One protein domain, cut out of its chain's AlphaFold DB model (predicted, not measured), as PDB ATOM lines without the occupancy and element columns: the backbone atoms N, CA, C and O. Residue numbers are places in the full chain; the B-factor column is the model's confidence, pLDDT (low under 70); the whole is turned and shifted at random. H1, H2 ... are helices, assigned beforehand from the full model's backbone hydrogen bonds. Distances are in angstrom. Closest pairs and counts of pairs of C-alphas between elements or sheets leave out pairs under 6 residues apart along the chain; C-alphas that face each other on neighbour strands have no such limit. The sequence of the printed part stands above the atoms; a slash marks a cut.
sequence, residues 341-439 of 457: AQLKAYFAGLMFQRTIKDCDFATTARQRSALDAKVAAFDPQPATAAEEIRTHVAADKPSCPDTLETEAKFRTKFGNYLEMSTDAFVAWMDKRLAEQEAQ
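Overview. This is residues 341 to 439 of the 457 residues of an uncharacterized protein of Methylobacterium sp. Leaf456 (UniProt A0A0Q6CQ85). H1 runs through the middle, with H2, H3 and H4 around it, while H5 crosses its first turns and sticks out with residues 434 to 439. The printed part has 99 residues with five named helices, H1 to H5, and no named strand: all helix, mostly crossed in packing. It is compact, radius of gyration of the C-alphas 13.7 A, spanning 32 by 32 by 26 A.

Along the chain. H1, residues 341 to 358, measures 25.3 A from C-alpha 341 at (-35.400, -39.577, 35.114). H2 is 365 to 377, H3 383 to 395, H4 404 to 419. H5, 422 to 439, measures 26.0 A, ending at (-31.824, -37.573, 52.708).

Arrangement. H1, the hub, touches H2 as a hairpin with residues 346 to 353 alone (closest C-alphas Gly 349 and Val 375, 5.4 A), at 32 degrees, only just short of steep. H1 touches H3 at a steep tilt of 39 degrees, the closest C-alphas being those of Phe 347 and Ile 389, 6.4 A apart; H1 also touches H5, about perpendicular at 73 degrees, the closest C-alphas being those of Ala 341 and Val 426, 5.4 A apart; H4 touches H2 with Leu 418 alone, whose C-alpha is 6.4 A from that of Leu 371, the closest pair of the two helices. Every helix's O i to N i+4 pairs are within hydrogen-bond range.

Size, cuts and confidence. The printed part has no cut, no long link and no residue under pLDDT 70.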
ATOM      1  N   ALA A 341     -36.784 -39.234  35.433       84.25
ATOM      2  CA  ALA A 341     -35.400 -39.577  35.114       84.25
ATOM      3  C   ALA A 341     -35.100 -39.526  33.612       84.25
ATOM      4  O   ALA A 341     -34.011 -39.088  33.240       84.25
ATOM      5  N   GLN A 342     -36.048 -39.900  32.747       85.31
ATOM      6  CA  GLN A 342     -35.899 -39.744  31.300       85.31
ATOM      7  C   GLN A 342     -35.812 -38.264  30.905       85.31
ATOM      8  O   GLN A 342     -34.916 -37.894  30.149       85.31
ATOM      9  N   LEU A 343     -36.666 -37.403  31.472       88.94
ATOM     10  CA  LEU A 343     -36.617 -35.952  31.245       88.94
ATOM     11  C   LEU A 343     -35.274 -35.356  31.698       88.94
ATOM     12  O   LEU A 343     -34.638 -34.605  30.956       88.94
ATOM     13  N   LYS A 344     -34.783 -35.745  32.883       88.81
ATOM     14  CA  LYS A 344     -33.471 -35.310  33.395       88.81
ATOM     15  C   LYS A 344     -32.306 -35.841  32.557       88.81
ATOM     16  O   LYS A 344     -31.318 -35.132  32.377       88.81
ATOM     17  N   ALA A 345     -32.405 -37.060  32.028       90.19
ATOM     18  CA  ALA A 345     -31.403 -37.622  31.127       90.19
ATOM     19  C   ALA A 345     -31.367 -36.878  29.784       90.19
ATOM     20  O   ALA A 345     -30.283 -36.549  29.301       90.19
ATOM     21  N   TYR A 346     -32.537 -36.543  29.236       93.88
ATOM     22  CA  TYR A 346     -32.668 -35.714  28.042       93.88
ATOM     23  C   TYR A 346     -32.044 -34.326  28.243       93.88
ATOM     24  O   TYR A 346     -31.182 -33.916  27.464       93.88
ATOM     25  N   PHE A 347     -32.396 -33.646  29.340       92.94
ATOM     26  CA  PHE A 347     -31.809 -32.360  29.727       92.94
ATOM     27  C   PHE A 347     -30.281 -32.437  29.859       92.94
ATOM     28  O   PHE A 347     -29.566 -31.623  29.276       92.94
ATOM     29  N   ALA A 348     -29.754 -33.445  30.564       91.56
ATOM     30  CA  ALA A 348     -28.311 -33.630  30.721       91.56
ATOM     31  C   ALA A 348     -27.601 -33.809  29.370       91.56
ATOM     32  O   ALA A 348     -26.544 -33.220  29.144       91.56
ATOM     33  N   GLY A 349     -28.192 -34.580  28.454       94.38
ATOM     34  CA  GLY A 349     -27.676 -34.759  27.102       94.38
ATOM     35  C   GLY A 349     -27.630 -33.458  26.294       94.38
ATOM     36  O   GLY A 349     -26.598 -33.153  25.692       94.38
ATOM     37  N   LEU A 350     -28.697 -32.654  26.341       95.25
ATOM     38  CA  LEU A 350     -28.733 -31.330  25.712       95.25
ATOM     39  C   LEU A 350     -27.684 -30.380  26.319       95.25
ATOM     40  O   LEU A 350     -27.001 -29.664  25.584       95.25
ATOM     41  N   MET A 351     -27.483 -30.418  27.640       92.31
ATOM     42  CA  MET A 351     -26.427 -29.650  28.306       92.31
ATOM     43  C   MET A 351     -25.033 -30.081  27.846       92.31
ATOM     44  O   MET A 351     -24.201 -29.223  27.557       92.31
ATOM     45  N   PHE A 352     -24.768 -31.384  27.690       93.62
ATOM     46  CA  PHE A 352     -23.501 -31.854  27.120       93.62
ATOM     47  C   PHE A 352     -23.299 -31.356  25.687       93.62
ATOM     48  O   PHE A 352     -22.213 -30.867  25.373       93.62
ATOM     49  N   GLN A 353     -24.326 -31.434  24.833       93.88
ATOM     50  CA  GLN A 353     -24.250 -30.928  23.457       93.88
ATOM     51  C   GLN A 353     -23.904 -29.439  23.450       93.88
ATOM     52  O   GLN A 353     -23.029 -29.004  22.697       93.88
ATOM     53  N   ARG A 354     -24.548 -28.668  24.332       92.31
ATOM     54  CA  ARG A 354     -24.324 -27.233  24.452       92.31
ATOM     55  C   ARG A 354     -22.933 -26.901  24.984       92.31
ATOM     56  O   ARG A 354     -22.242 -26.104  24.363       92.31
ATOM     57  N   THR A 355     -22.480 -27.528  26.069       90.69
ATOM     58  CA  THR A 355     -21.127 -27.308  26.609       90.69
ATOM     59  C   THR A 355     -20.050 -27.669  25.589       90.69
ATOM     60  O   THR A 355     -19.092 -26.920  25.431       90.69
ATOM     61  N   ILE A 356     -20.203 -28.773  24.847       91.88
ATOM     62  CA  ILE A 356     -19.242 -29.155  23.799       91.88
ATOM     63  C   ILE A 356     -19.186 -28.102  22.690       91.88
ATOM     64  O   ILE A 356     -18.101 -27.783  22.209       91.88
ATOM     65  N   LYS A 357     -20.342 -27.563  22.294       90.00
ATOM     66  CA  LYS A 357     -20.448 -26.555  21.237       90.00
ATOM     67  C   LYS A 357     -19.922 -25.184  21.668       90.00
ATOM     68  O   LYS A 357     -19.187 -24.560  20.912       90.00
ATOM     69  N   ASP A 358     -20.313 -24.718  22.850       89.69
ATOM     70  CA  ASP A 358     -20.120 -23.329  23.278       89.69
ATOM     71  C   ASP A 358     -18.800 -23.121  24.046       89.69
ATOM     72  O   ASP A 358     -18.288 -22.003  24.077       89.69
ATOM     73  N   CYS A 359     -18.233 -24.172  24.650       88.12
ATOM     74  CA  CYS A 359     -17.014 -24.099  25.471       88.12
ATOM     75  C   CYS A 359     -15.769 -24.701  24.792       88.12
ATOM     76  O   CYS A 359     -14.769 -24.927  25.470       88.12
ATOM     77  N   ASP A 360     -15.838 -24.997  23.488       81.31
ATOM     78  CA  ASP A 360     -14.759 -25.597  22.677       81.31
ATOM     79  C   ASP A 360     -14.121 -26.848  23.312       81.31
ATOM     80  O   ASP A 360     -12.905 -27.054  23.351       81.31
ATOM     81  N   PHE A 361     -14.970 -27.705  23.877       84.62
ATOM     82  CA  PHE A 361     -14.507 -28.875  24.604       84.62
ATOM     83  C   PHE A 361     -14.020 -29.967  23.644       84.62
ATOM     84  O   PHE A 361     -14.787 -30.490  22.827       84.62
ATOM     85  N   ALA A 362     -12.761 -30.388  23.787       85.81
ATOM     86  CA  ALA A 362     -12.182 -31.418  22.928       85.81
ATOM     87  C   ALA A 362     -12.922 -32.766  23.062       85.81
ATOM     88  O   ALA A 362     -12.838 -33.450  24.093       85.81
ATOM     89  N   THR A 363     -13.607 -33.158  21.982       91.19
ATOM     90  CA  THR A 363     -14.330 -34.429  21.819       91.19
ATOM     91  C   THR A 363     -14.027 -35.068  20.466       91.19
ATOM     92  O   THR A 363     -13.693 -34.401  19.486       91.19
ATOM     93  N   THR A 364     -14.151 -36.392  20.389       92.69
ATOM     94  CA  THR A 364     -14.029 -37.127  19.123       92.69
ATOM     95  C   THR A 364     -15.335 -37.080  18.324       92.69
ATOM     96  O   THR A 364     -16.423 -36.919  18.880       92.69
ATOM     97  N   ALA A 365     -15.261 -37.295  17.005       88.06
ATOM     98  CA  ALA A 365     -16.457 -37.434  16.165       88.06
ATOM     99  C   ALA A 365     -17.393 -38.551  16.667       88.06
ATOM    100  O   ALA A 365     -18.599 -38.345  16.758       88.06
ATOM    101  N   ARG A 366     -16.828 -39.691  17.092       90.56
ATOM    102  CA  ARG A 366     -17.588 -40.821  17.646       90.56
ATOM    103  C   ARG A 366     -18.369 -40.436  18.904       90.56
ATOM    104  O   ARG A 366     -19.517 -40.837  19.037       90.56
ATOM    105  N   GLN A 367     -17.764 -39.666  19.809       91.44
ATOM    106  CA  GLN A 367     -18.434 -39.205  21.031       91.44
ATOM    107  C   GLN A 367     -19.592 -38.251  20.729       91.44
ATOM    108  O   GLN A 367     -20.641 -38.375  21.349       91.44
ATOM    109  N   ARG A 368     -19.433 -37.344  19.756       91.94
ATOM    110  CA  ARG A 368     -20.512 -36.436  19.331       91.94
ATOM    111  C   ARG A 368     -21.684 -37.200  18.717       91.94
ATOM    112  O   ARG A 368     -22.810 -37.033  19.161       91.94
ATOM    113  N   SER A 369     -21.416 -38.133  17.803       89.81
ATOM    114  CA  SER A 369     -22.477 -38.969  17.228       89.81
ATOM    115  C   SER A 369     -23.168 -39.856  18.269       89.81
ATOM    116  O   SER A 369     -24.381 -40.031  18.212       89.81
ATOM    117  N   ALA A 370     -22.420 -40.409  19.231       90.50
ATOM    118  CA  ALA A 370     -22.996 -41.194  20.323       90.50
ATOM    119  C   ALA A 370     -23.870 -40.334  21.251       90.50
ATOM    120  O   ALA A 370     -24.928 -40.786  21.684       90.50
ATOM    121  N   LEU A 371     -23.454 -39.093  21.521       94.12
ATOM    122  CA  LEU A 371     -24.237 -38.124  22.280       94.12
ATOM    123  C   LEU A 371     -25.553 -37.800  21.568       94.12
ATOM    124  O   LEU A 371     -26.606 -37.914  22.186       94.12
ATOM    125  N   ASP A 372     -25.498 -37.461  20.279       92.69
ATOM    126  CA  ASP A 372     -26.681 -37.118  19.485       92.69
ATOM    127  C   ASP A 372     -27.673 -38.285  19.425       92.69
ATOM    128  O   ASP A 372     -28.868 -38.108  19.664       92.69
ATOM    129  N   ALA A 373     -27.172 -39.502  19.186       90.94
ATOM    130  CA  ALA A 373     -27.990 -40.711  19.181       90.94
ATOM    131  C   ALA A 373     -28.640 -40.968  20.549       90.94
ATOM    132  O   ALA A 373     -29.810 -41.342  20.617       90.94
ATOM    133  N   LYS A 374     -27.906 -40.741  21.644       91.62
ATOM    134  CA  LYS A 374     -28.429 -40.948  22.995       91.62
ATOM    135  C   LYS A 374     -29.443 -39.878  23.405       91.62
ATOM    136  O   LYS A 374     -30.441 -40.215  24.028       91.62
ATOM    137  N   VAL A 375     -29.236 -38.616  23.023       93.19
ATOM    138  CA  VAL A 375     -30.226 -37.538  23.203       93.19
ATOM    139  C   VAL A 375     -31.508 -37.858  22.437       93.19
ATOM    140  O   VAL A 375     -32.588 -37.768  23.010       93.19
ATOM    141  N   ALA A 376     -31.399 -38.303  21.182       89.25
ATOM    142  CA  ALA A 376     -32.555 -38.718  20.390       89.25
ATOM    143  C   ALA A 376     -33.291 -39.923  21.004       89.25
ATOM    144  O   ALA A 376     -34.514 -39.978  20.976       89.25
ATOM    145  N   ALA A 377     -32.566 -40.869  21.608       87.38
ATOM    146  CA  ALA A 377     -33.171 -42.014  22.293       87.38
ATOM    147  C   ALA A 377     -33.951 -41.629  23.566       87.38
ATOM    148  O   ALA A 377     -34.817 -42.388  23.995       87.38
ATOM    149  N   PHE A 378     -33.657 -40.473  24.166       89.00
ATOM    150  CA  PHE A 378     -34.385 -39.948  25.321       89.00
ATOM    151  C   PHE A 378     -35.517 -38.982  24.957       89.00
ATOM    152  O   PHE A 378     -36.152 -38.488  25.886       89.00
ATOM    153  N   ASP A 379     -35.772 -38.721  23.667       85.06
ATOM    154  CA  ASP A 379     -36.699 -37.677  23.214       85.06
ATOM    155  C   ASP A 379     -38.058 -37.760  23.942       85.06
ATOM    156  O   ASP A 379     -38.768 -38.767  23.808       85.06
ATOM    157  N   PRO A 380     -38.394 -36.749  24.767       84.31
ATOM    158  CA  PRO A 380     -39.547 -36.813  25.642       84.31
ATOM    159  C   PRO A 380     -40.874 -36.962  24.913       84.31
ATOM    160  O   PRO A 380     -41.103 -36.376  23.853       84.31
ATOM    161  N   GLN A 381     -41.789 -37.689  25.549       77.62
ATOM    162  CA  GLN A 381     -43.195 -37.726  25.177       77.62
ATOM    163  C   GLN A 381     -44.052 -37.088  26.283       77.62
ATOM    164  O   GLN A 381     -43.872 -37.435  27.456       77.62
ATOM    165  N   PRO A 382     -44.999 -36.195  25.933       77.12
ATOM    166  CA  PRO A 382     -45.281 -35.698  24.580       77.12
ATOM    167  C   PRO A 382     -44.178 -34.764  24.047       77.12
ATOM    168  O   PRO A 382     -43.406 -34.198  24.816       77.12
ATOM    169  N   ALA A 383     -44.141 -34.550  22.727       75.12
ATOM    170  CA  ALA A 383     -43.141 -33.698  22.067       75.12
ATOM    171  C   ALA A 383     -43.079 -32.250  22.605       75.12
ATOM    172  O   ALA A 383     -42.053 -31.586  22.460       75.12
ATOM    173  N   THR A 384     -44.145 -31.759  23.246       76.62
ATOM    174  CA  THR A 384     -44.151 -30.452  23.925       76.62
ATOM    175  C   THR A 384     -43.150 -30.402  25.080       76.62
ATOM    176  O   THR A 384     -42.424 -29.422  25.191       76.62
ATOM    177  N   ALA A 385     -43.010 -31.487  25.852       78.19
ATOM    178  CA  ALA A 385     -42.020 -31.578  26.926       78.19
ATOM    179  C   ALA A 385     -40.583 -31.509  26.379       78.19
ATOM    180  O   ALA A 385     -39.704 -30.891  26.978       78.19
ATOM    181  N   ALA A 386     -40.332 -32.102  25.207       82.00
ATOM    182  CA  ALA A 386     -39.031 -32.012  24.549       82.00
ATOM    183  C   ALA A 386     -38.698 -30.562  24.155       82.00
ATOM    184  O   ALA A 386     -37.569 -30.108  24.347       82.00
ATOM    185  N   GLU A 387     -39.679 -29.828  23.627       82.62
ATOM    186  CA  GLU A 387     -39.507 -28.443  23.184       82.62
ATOM    187  C   GLU A 387     -39.315 -27.463  24.349       82.62
ATOM    188  O   GLU A 387     -38.469 -26.568  24.274       82.62
ATOM    189  N   GLU A 388     -40.033 -27.667  25.452       84.38
ATOM    190  CA  GLU A 388     -39.854 -26.916  26.699       84.38
ATOM    191  C   GLU A 388     -38.432 -27.087  27.247       84.38
ATOM    192  O   GLU A 388     -37.737 -26.097  27.486       84.38
ATOM    193  N   ILE A 389     -37.944 -28.330  27.345       88.56
ATOM    194  CA  ILE A 389     -36.587 -28.609  27.836       88.56
ATOM    195  C   ILE A 389     -35.531 -27.995  26.907       88.56
ATOM    196  O   ILE A 389     -34.574 -27.389  27.388       88.56
ATOM    197  N   ARG A 390     -35.687 -28.103  25.579       89.25
ATOM    198  CA  ARG A 390     -34.771 -27.451  24.624       89.25
ATOM    199  C   ARG A 390     -34.762 -25.938  24.794       89.25
ATOM    200  O   ARG A 390     -33.693 -25.340  24.744       89.25
ATOM    201  N   THR A 391     -35.931 -25.333  24.994       86.56
ATOM    202  CA  THR A 391     -36.069 -23.887  25.210       86.56
ATOM    203  C   THR A 391     -35.354 -23.460  26.486       86.56
ATOM    204  O   THR A 391     -34.579 -22.504  26.456       86.56
ATOM    205  N   HIS A 392     -35.539 -24.208  27.574       86.06
ATOM    206  CA  HIS A 392     -34.863 -23.963  28.843       86.06
ATOM    207  C   HIS A 392     -33.338 -24.110  28.709       86.06
ATOM    208  O   HIS A 392     -32.596 -23.171  28.990       86.06
ATOM    209  N   VAL A 393     -32.863 -25.223  28.134       88.50
ATOM    210  CA  VAL A 393     -31.429 -25.424  27.865       88.50
ATOM    211  C   VAL A 393     -30.874 -24.331  26.965       88.50
ATOM    212  O   VAL A 393     -29.727 -23.961  27.163       88.50
ATOM    213  N   ALA A 394     -31.642 -23.814  25.995       86.19
ATOM    214  CA  ALA A 394     -31.244 -22.729  25.096       86.19
ATOM    215  C   ALA A 394     -31.192 -21.347  25.782       86.19
ATOM    216  O   ALA A 394     -30.398 -20.492  25.367       86.19
ATOM    217  N   ALA A 395     -31.964 -21.127  26.845       83.62
ATOM    218  CA  ALA A 395     -31.888 -19.919  27.665       83.62
ATOM    219  C   ALA A 395     -30.656 -19.924  28.590       83.62
ATOM    220  O   ALA A 395     -30.003 -18.890  28.742       83.62
ATOM    221  N   ASP A 396     -30.274 -21.093  29.109       81.12
ATOM    222  CA  ASP A 396     -29.183 -21.231  30.077       81.12
ATOM    223  C   ASP A 396     -27.790 -21.131  29.454       81.12
ATOM    224  O   ASP A 396     -27.390 -21.926  28.601       81.12
ATOM    225  N   LYS A 397     -26.978 -20.178  29.920       76.25
ATOM    226  CA  LYS A 397     -25.572 -20.109  29.511       76.25
ATOM    227  C   LYS A 397     -24.813 -21.303  30.114       76.25
ATOM    228  O   LYS A 397     -24.789 -21.430  31.338       76.25
ATOM    229  N   PRO A 398     -24.149 -22.152  29.307       77.06
ATOM    230  CA  PRO A 398     -23.439 -23.303  29.841       77.06
ATOM    231  C   PRO A 398     -22.291 -22.826  30.734       77.06
ATOM    232  O   PRO A 398     -21.527 -21.929  30.369       77.06
ATOM    233  N   SER A 399     -22.156 -23.444  31.908       79.56
ATOM    234  CA  SER A 399     -20.976 -23.263  32.752       79.56
ATOM    235  C   SER A 399     -19.796 -23.968  32.082       79.56
ATOM    236  O   SER A 399     -19.705 -25.197  32.087       79.56
ATOM    237  N   CYS A 400     -18.936 -23.187  31.428       85.75
ATOM    238  CA  CYS A 400     -17.728 -23.711  30.808       85.75
ATOM    239  C   CYS A 400     -16.710 -24.084  31.891       85.75
ATOM    240  O   CYS A 400     -16.430 -23.246  32.750       85.75
ATOM    241  N   PRO A 401     -16.139 -25.302  31.859       83.88
ATOM    242  CA  PRO A 401     -15.038 -25.656  32.741       83.88
ATOM    243  C   PRO A 401     -13.871 -24.680  32.555       83.88
ATOM    244  O   PRO A 401     -13.361 -24.513  31.452       83.88
ATOM    245  N   ASP A 402     -13.467 -24.032  33.638       85.12
ATOM    246  CA  ASP A 402     -12.425 -23.005  33.705       85.12
ATOM    247  C   ASP A 402     -11.155 -23.483  34.433       85.12
ATOM    248  O   ASP A 402     -10.139 -22.788  34.454       85.12
ATOM    249  N   THR A 403     -11.187 -24.690  35.007       89.00
ATOM    250  CA  THR A 403     -10.060 -25.330  35.693       89.00
ATOM    251  C   THR A 403      -9.890 -26.774  35.225       89.00
ATOM    252  O   THR A 403     -10.843 -27.426  34.799       89.00
ATOM    253  N   LEU A 404      -8.682 -27.325  35.380       87.31
ATOM    254  CA  LEU A 404      -8.409 -28.738  35.075       87.31
ATOM    255  C   LEU A 404      -9.289 -29.698  35.893       87.31
ATOM    256  O   LEU A 404      -9.651 -30.775  35.421       87.31
ATOM    257  N   GLU A 405      -9.657 -29.314  37.117       89.81
ATOM    258  CA  GLU A 405     -10.527 -30.118  37.975       89.81
ATOM    259  C   GLU A 405     -11.971 -30.138  37.456       89.81
ATOM    260  O   GLU A 405     -12.589 -31.205  37.366       89.81
ATOM    261  N   THR A 406     -12.518 -28.973  37.090       87.31
ATOM    262  CA  THR A 406     -13.868 -28.876  36.517       87.31
ATOM    263  C   THR A 406     -13.933 -29.556  35.150       87.31
ATOM    264  O   THR A 406     -14.920 -30.235  34.852       87.31
ATOM    265  N   GLU A 407     -12.850 -29.501  34.370       87.50
ATOM    266  CA  GLU A 407     -12.711 -30.222  33.103       87.50
ATOM    267  C   GLU A 407     -12.724 -31.746  33.307       87.50
ATOM    268  O   GLU A 407     -13.500 -32.457  32.666       87.50
ATOM    269  N   ALA A 408     -11.928 -32.268  34.246       89.62
ATOM    270  CA  ALA A 408     -11.875 -33.698  34.553       89.62
ATOM    271  C   ALA A 408     -13.225 -34.238  35.064       89.62
ATOM    272  O   ALA A 408     -13.670 -35.322  34.665       89.62
ATOM    273  N   LYS A 409     -13.921 -33.457  35.902       88.31
ATOM    274  CA  LYS A 409     -15.284 -33.766  36.362       88.31
ATOM    275  C   LYS A 409     -16.265 -33.834  35.193       88.31
ATOM    276  O   LYS A 409     -17.075 -34.763  35.140       88.31
ATOM    277  N   PHE A 410     -16.179 -32.899  34.248       89.81
ATOM    278  CA  PHE A 410     -16.993 -32.930  33.037       89.81
ATOM    279  C   PHE A 410     -16.694 -34.173  32.189       89.81
ATOM    280  O   PHE A 410     -17.632 -34.891  31.849       89.81
ATOM    281  N   ARG A 411     -15.415 -34.495  31.920       89.44
ATOM    282  CA  ARG A 411     -15.027 -35.701  31.150       89.44
ATOM    283  C   ARG A 411     -15.596 -36.972  31.759       89.44
ATOM    284  O   ARG A 411     -16.131 -37.803  31.035       89.44
ATOM    285  N   THR A 412     -15.523 -37.091  33.082       90.00
ATOM    286  CA  THR A 412     -16.047 -38.251  33.814       90.00
ATOM    287  C   THR A 412     -17.564 -38.363  33.659       90.00
ATOM    288  O   THR A 412     -18.077 -39.421  33.305       90.00
ATOM    289  N   LYS A 413     -18.304 -37.265  33.870       90.00
ATOM    290  CA  LYS A 413     -19.769 -37.257  33.726       90.00
ATOM    291  C   LYS A 413     -20.209 -37.529  32.288       90.00
ATOM    292  O   LYS A 413     -21.136 -38.305  32.080       90.00
ATOM    293  N   PHE A 414     -19.538 -36.917  31.316       93.25
ATOM    294  CA  PHE A 414     -19.806 -37.116  29.896       93.25
ATOM    295  C   PHE A 414     -19.511 -38.558  29.461       93.25
ATOM    296  O   PHE A 414     -20.330 -39.167  28.778       93.25
ATOM    297  N   GLY A 415     -18.393 -39.134  29.914       90.75
ATOM    298  CA  GLY A 415     -18.055 -40.543  29.696       90.75
ATOM    299  C   GLY A 415     -19.128 -41.481  30.247       90.75
ATOM    300  O   GLY A 415     -19.693 -42.263  29.491       90.75
ATOM    301  N   ASN A 416     -19.507 -41.311  31.518       88.94
ATOM    302  CA  ASN A 416     -20.573 -42.102  32.144       88.94
ATOM    303  C   ASN A 416     -21.905 -41.977  31.390       88.94
ATOM    304  O   ASN A 416     -22.607 -42.967  31.184       88.94
ATOM    305  N   TYR A 417     -22.248 -40.762  30.949       91.69
ATOM    306  CA  TYR A 417     -23.443 -40.538  30.145       91.69
ATOM    307  C   TYR A 417     -23.382 -41.299  28.819       91.69
ATOM    308  O   TYR A 417     -24.394 -41.849  28.418       91.69
ATOM    309  N   LEU A 418     -22.239 -41.386  28.141       93.31
ATOM    310  CA  LEU A 418     -22.136 -42.123  26.878       93.31
ATOM    311  C   LEU A 418     -22.052 -43.647  27.050       93.31
ATOM    312  O   LEU A 418     -22.552 -44.374  26.197       93.31
ATOM    313  N   GLU A 419     -21.415 -44.128  28.116       91.12
ATOM    314  CA  GLU A 419     -21.110 -45.553  28.304       91.12
ATOM    315  C   GLU A 419     -22.291 -46.369  28.833       91.12
ATOM    316  O   GLU A 419     -22.447 -47.538  28.479       91.12
ATOM    317  N   MET A 420     -23.142 -45.773  29.669       89.12
ATOM    318  CA  MET A 420     -24.329 -46.462  30.175       89.12
ATOM    319  C   MET A 420     -25.348 -46.661  29.047       89.12
ATOM    320  O   MET A 420     -25.494 -45.798  28.180       89.12
ATOM    321  N   SER A 421     -26.121 -47.749  29.060       88.81
ATOM    322  CA  SER A 421     -27.307 -47.823  28.198       88.81
ATOM    323  C   SER A 421     -28.344 -46.773  28.623       88.81
ATOM    324  O   SER A 421     -28.256 -46.196  29.711       88.81
ATOM    325  N   THR A 422     -29.317 -46.494  27.758       84.00
ATOM    326  CA  THR A 422     -30.458 -45.610  28.044       84.00
ATOM    327  C   THR A 422     -31.158 -46.036  29.341       84.00
ATOM    328  O   THR A 422     -31.216 -45.255  30.289       84.00
ATOM    329  N   ASP A 423     -31.546 -47.310  29.431       79.19
ATOM    330  CA  ASP A 423     -32.253 -47.868  30.589       79.19
ATOM    331  C   ASP A 423     -31.389 -47.886  31.853       79.19
ATOM    332  O   ASP A 423     -31.851 -47.523  32.934       79.19
ATOM    333  N   ALA A 424     -30.107 -48.257  31.730       85.94
ATOM    334  CA  ALA A 424     -29.196 -48.278  32.873       85.94
ATOM    335  C   ALA A 424     -28.969 -46.871  33.438       85.94
ATOM    336  O   ALA A 424     -28.856 -46.704  34.652       85.94
ATOM    337  N   PHE A 425     -28.904 -45.859  32.569       84.50
ATOM    338  CA  PHE A 425     -28.734 -44.473  32.987       84.50
ATOM    339  C   PHE A 425     -29.988 -43.933  33.685       84.50
ATOM    340  O   PHE A 425     -29.867 -43.306  34.736       84.50
ATOM    341  N   VAL A 426     -31.181 -44.223  33.155       82.62
ATOM    342  CA  VAL A 426     -32.462 -43.850  33.784       82.62
ATOM    343  C   VAL A 426     -32.600 -44.507  35.155       82.62
ATOM    344  O   VAL A 426     -32.803 -43.803  36.137       82.62
ATOM    345  N   ALA A 427     -32.354 -45.816  35.258       82.94
ATOM    346  CA  ALA A 427     -32.419 -46.534  36.532       82.94
ATOM    347  C   ALA A 427     -31.415 -46.001  37.571       82.94
ATOM    348  O   ALA A 427     -31.711 -45.927  38.765       82.94
ATOM    349  N   TRP A 428     -30.216 -45.608  37.133       83.81
ATOM    350  CA  TRP A 428     -29.228 -44.978  38.008       83.81
ATOM    351  C   TRP A 428     -29.670 -43.590  38.487       83.81
ATOM    352  O   TRP A 428     -29.500 -43.275  39.666       83.81
ATOM    353  N   MET A 429     -30.265 -42.781  37.605       80.00
ATOM    354  CA  MET A 429     -30.831 -41.475  37.955       80.00
ATOM    355  C   MET A 429     -31.998 -41.613  38.935       80.00
ATOM    356  O   MET A 429     -31.998 -40.926  39.954       80.00
ATOM    357  N   ASP A 430     -32.936 -42.527  38.677       79.75
ATOM    358  CA  ASP A 430     -34.066 -42.815  39.569       79.75
ATOM    359  C   ASP A 430     -33.579 -43.201  40.967       79.75
ATOM    360  O   ASP A 430     -34.020 -42.635  41.968       79.75
ATOM    361  N   LYS A 431     -32.588 -44.098  41.046       82.50
ATOM    362  CA  LYS A 431     -31.981 -44.488  42.322       82.50
ATOM    363  C   LYS A 431     -31.382 -43.290  43.066       82.50
ATOM    364  O   LYS A 431     -31.591 -43.157  44.268       82.50
ATOM    365  N   ARG A 432     -30.654 -42.407  42.374       80.94
ATOM    366  CA  ARG A 432     -30.047 -41.224  43.010       80.94
ATOM    367  C   ARG A 432     -31.073 -40.209  43.490       80.94
ATOM    368  O   ARG A 432     -30.844 -39.586  44.521       80.94
ATOM    369  N   LEU A 433     -32.161 -40.025  42.750       77.31
ATOM    370  CA  LEU A 433     -33.239 -39.123  43.151       77.31
ATOM    371  C   LEU A 433     -33.940 -39.644  44.403       77.31
ATOM    372  O   LEU A 433     -34.071 -38.897  45.366       77.31
ATOM    373  N   ALA A 434     -34.250 -40.941  44.443       78.38
ATOM    374  CA  ALA A 434     -34.807 -41.578  45.633       78.38
ATOM    375  C   ALA A 434     -33.871 -41.457  46.853       78.38
ATOM    376  O   ALA A 434     -34.319 -41.192  47.966       78.38
ATOM    377  N   GLU A 435     -32.554 -41.601  46.660       82.44
ATOM    378  CA  GLU A 435     -31.561 -41.388  47.724       82.44
ATOM    379  C   GLU A 435     -31.515 -39.929  48.214       82.44
ATOM    380  O   GLU A 435     -31.327 -39.700  49.409       82.44
ATOM    381  N   GLN A 436     -31.682 -38.942  47.325       75.88
ATOM    382  CA  GLN A 436     -31.722 -37.519  47.686       75.88
ATOM    383  C   GLN A 436     -33.001 -37.151  48.440       75.88
ATOM    384  O   GLN A 436     -32.927 -36.466  49.458       75.88
ATOM    385  N   GLU A 437     -34.154 -37.643  47.994       74.50
ATOM    386  CA  GLU A 437     -35.435 -37.457  48.682       74.50
ATOM    387  C   GLU A 437     -35.409 -38.087  50.081       74.50
ATOM    388  O   GLU A 437     -35.825 -37.461  51.057       74.50
ATOM    389  N   ALA A 438     -34.823 -39.283  50.215       76.06
ATOM    390  CA  ALA A 438     -34.642 -39.938  51.509       76.06
ATOM    391  C   ALA A 438     -33.706 -39.163  52.457       76.06
ATOM    392  O   ALA A 438     -33.876 -39.229  53.672       76.06
ATOM    393  N   GLN A 439     -32.726 -38.427  51.923       74.19
ATOM    394  CA  GLN A 439     -31.824 -37.573  52.708       74.19
ATOM    395  C   GLN A 439     -32.440 -36.213  53.062       74.19
ATOM    396  O   GLN A 439     -32.054 -35.617  54.066       74.19
TER     397      GLN A 439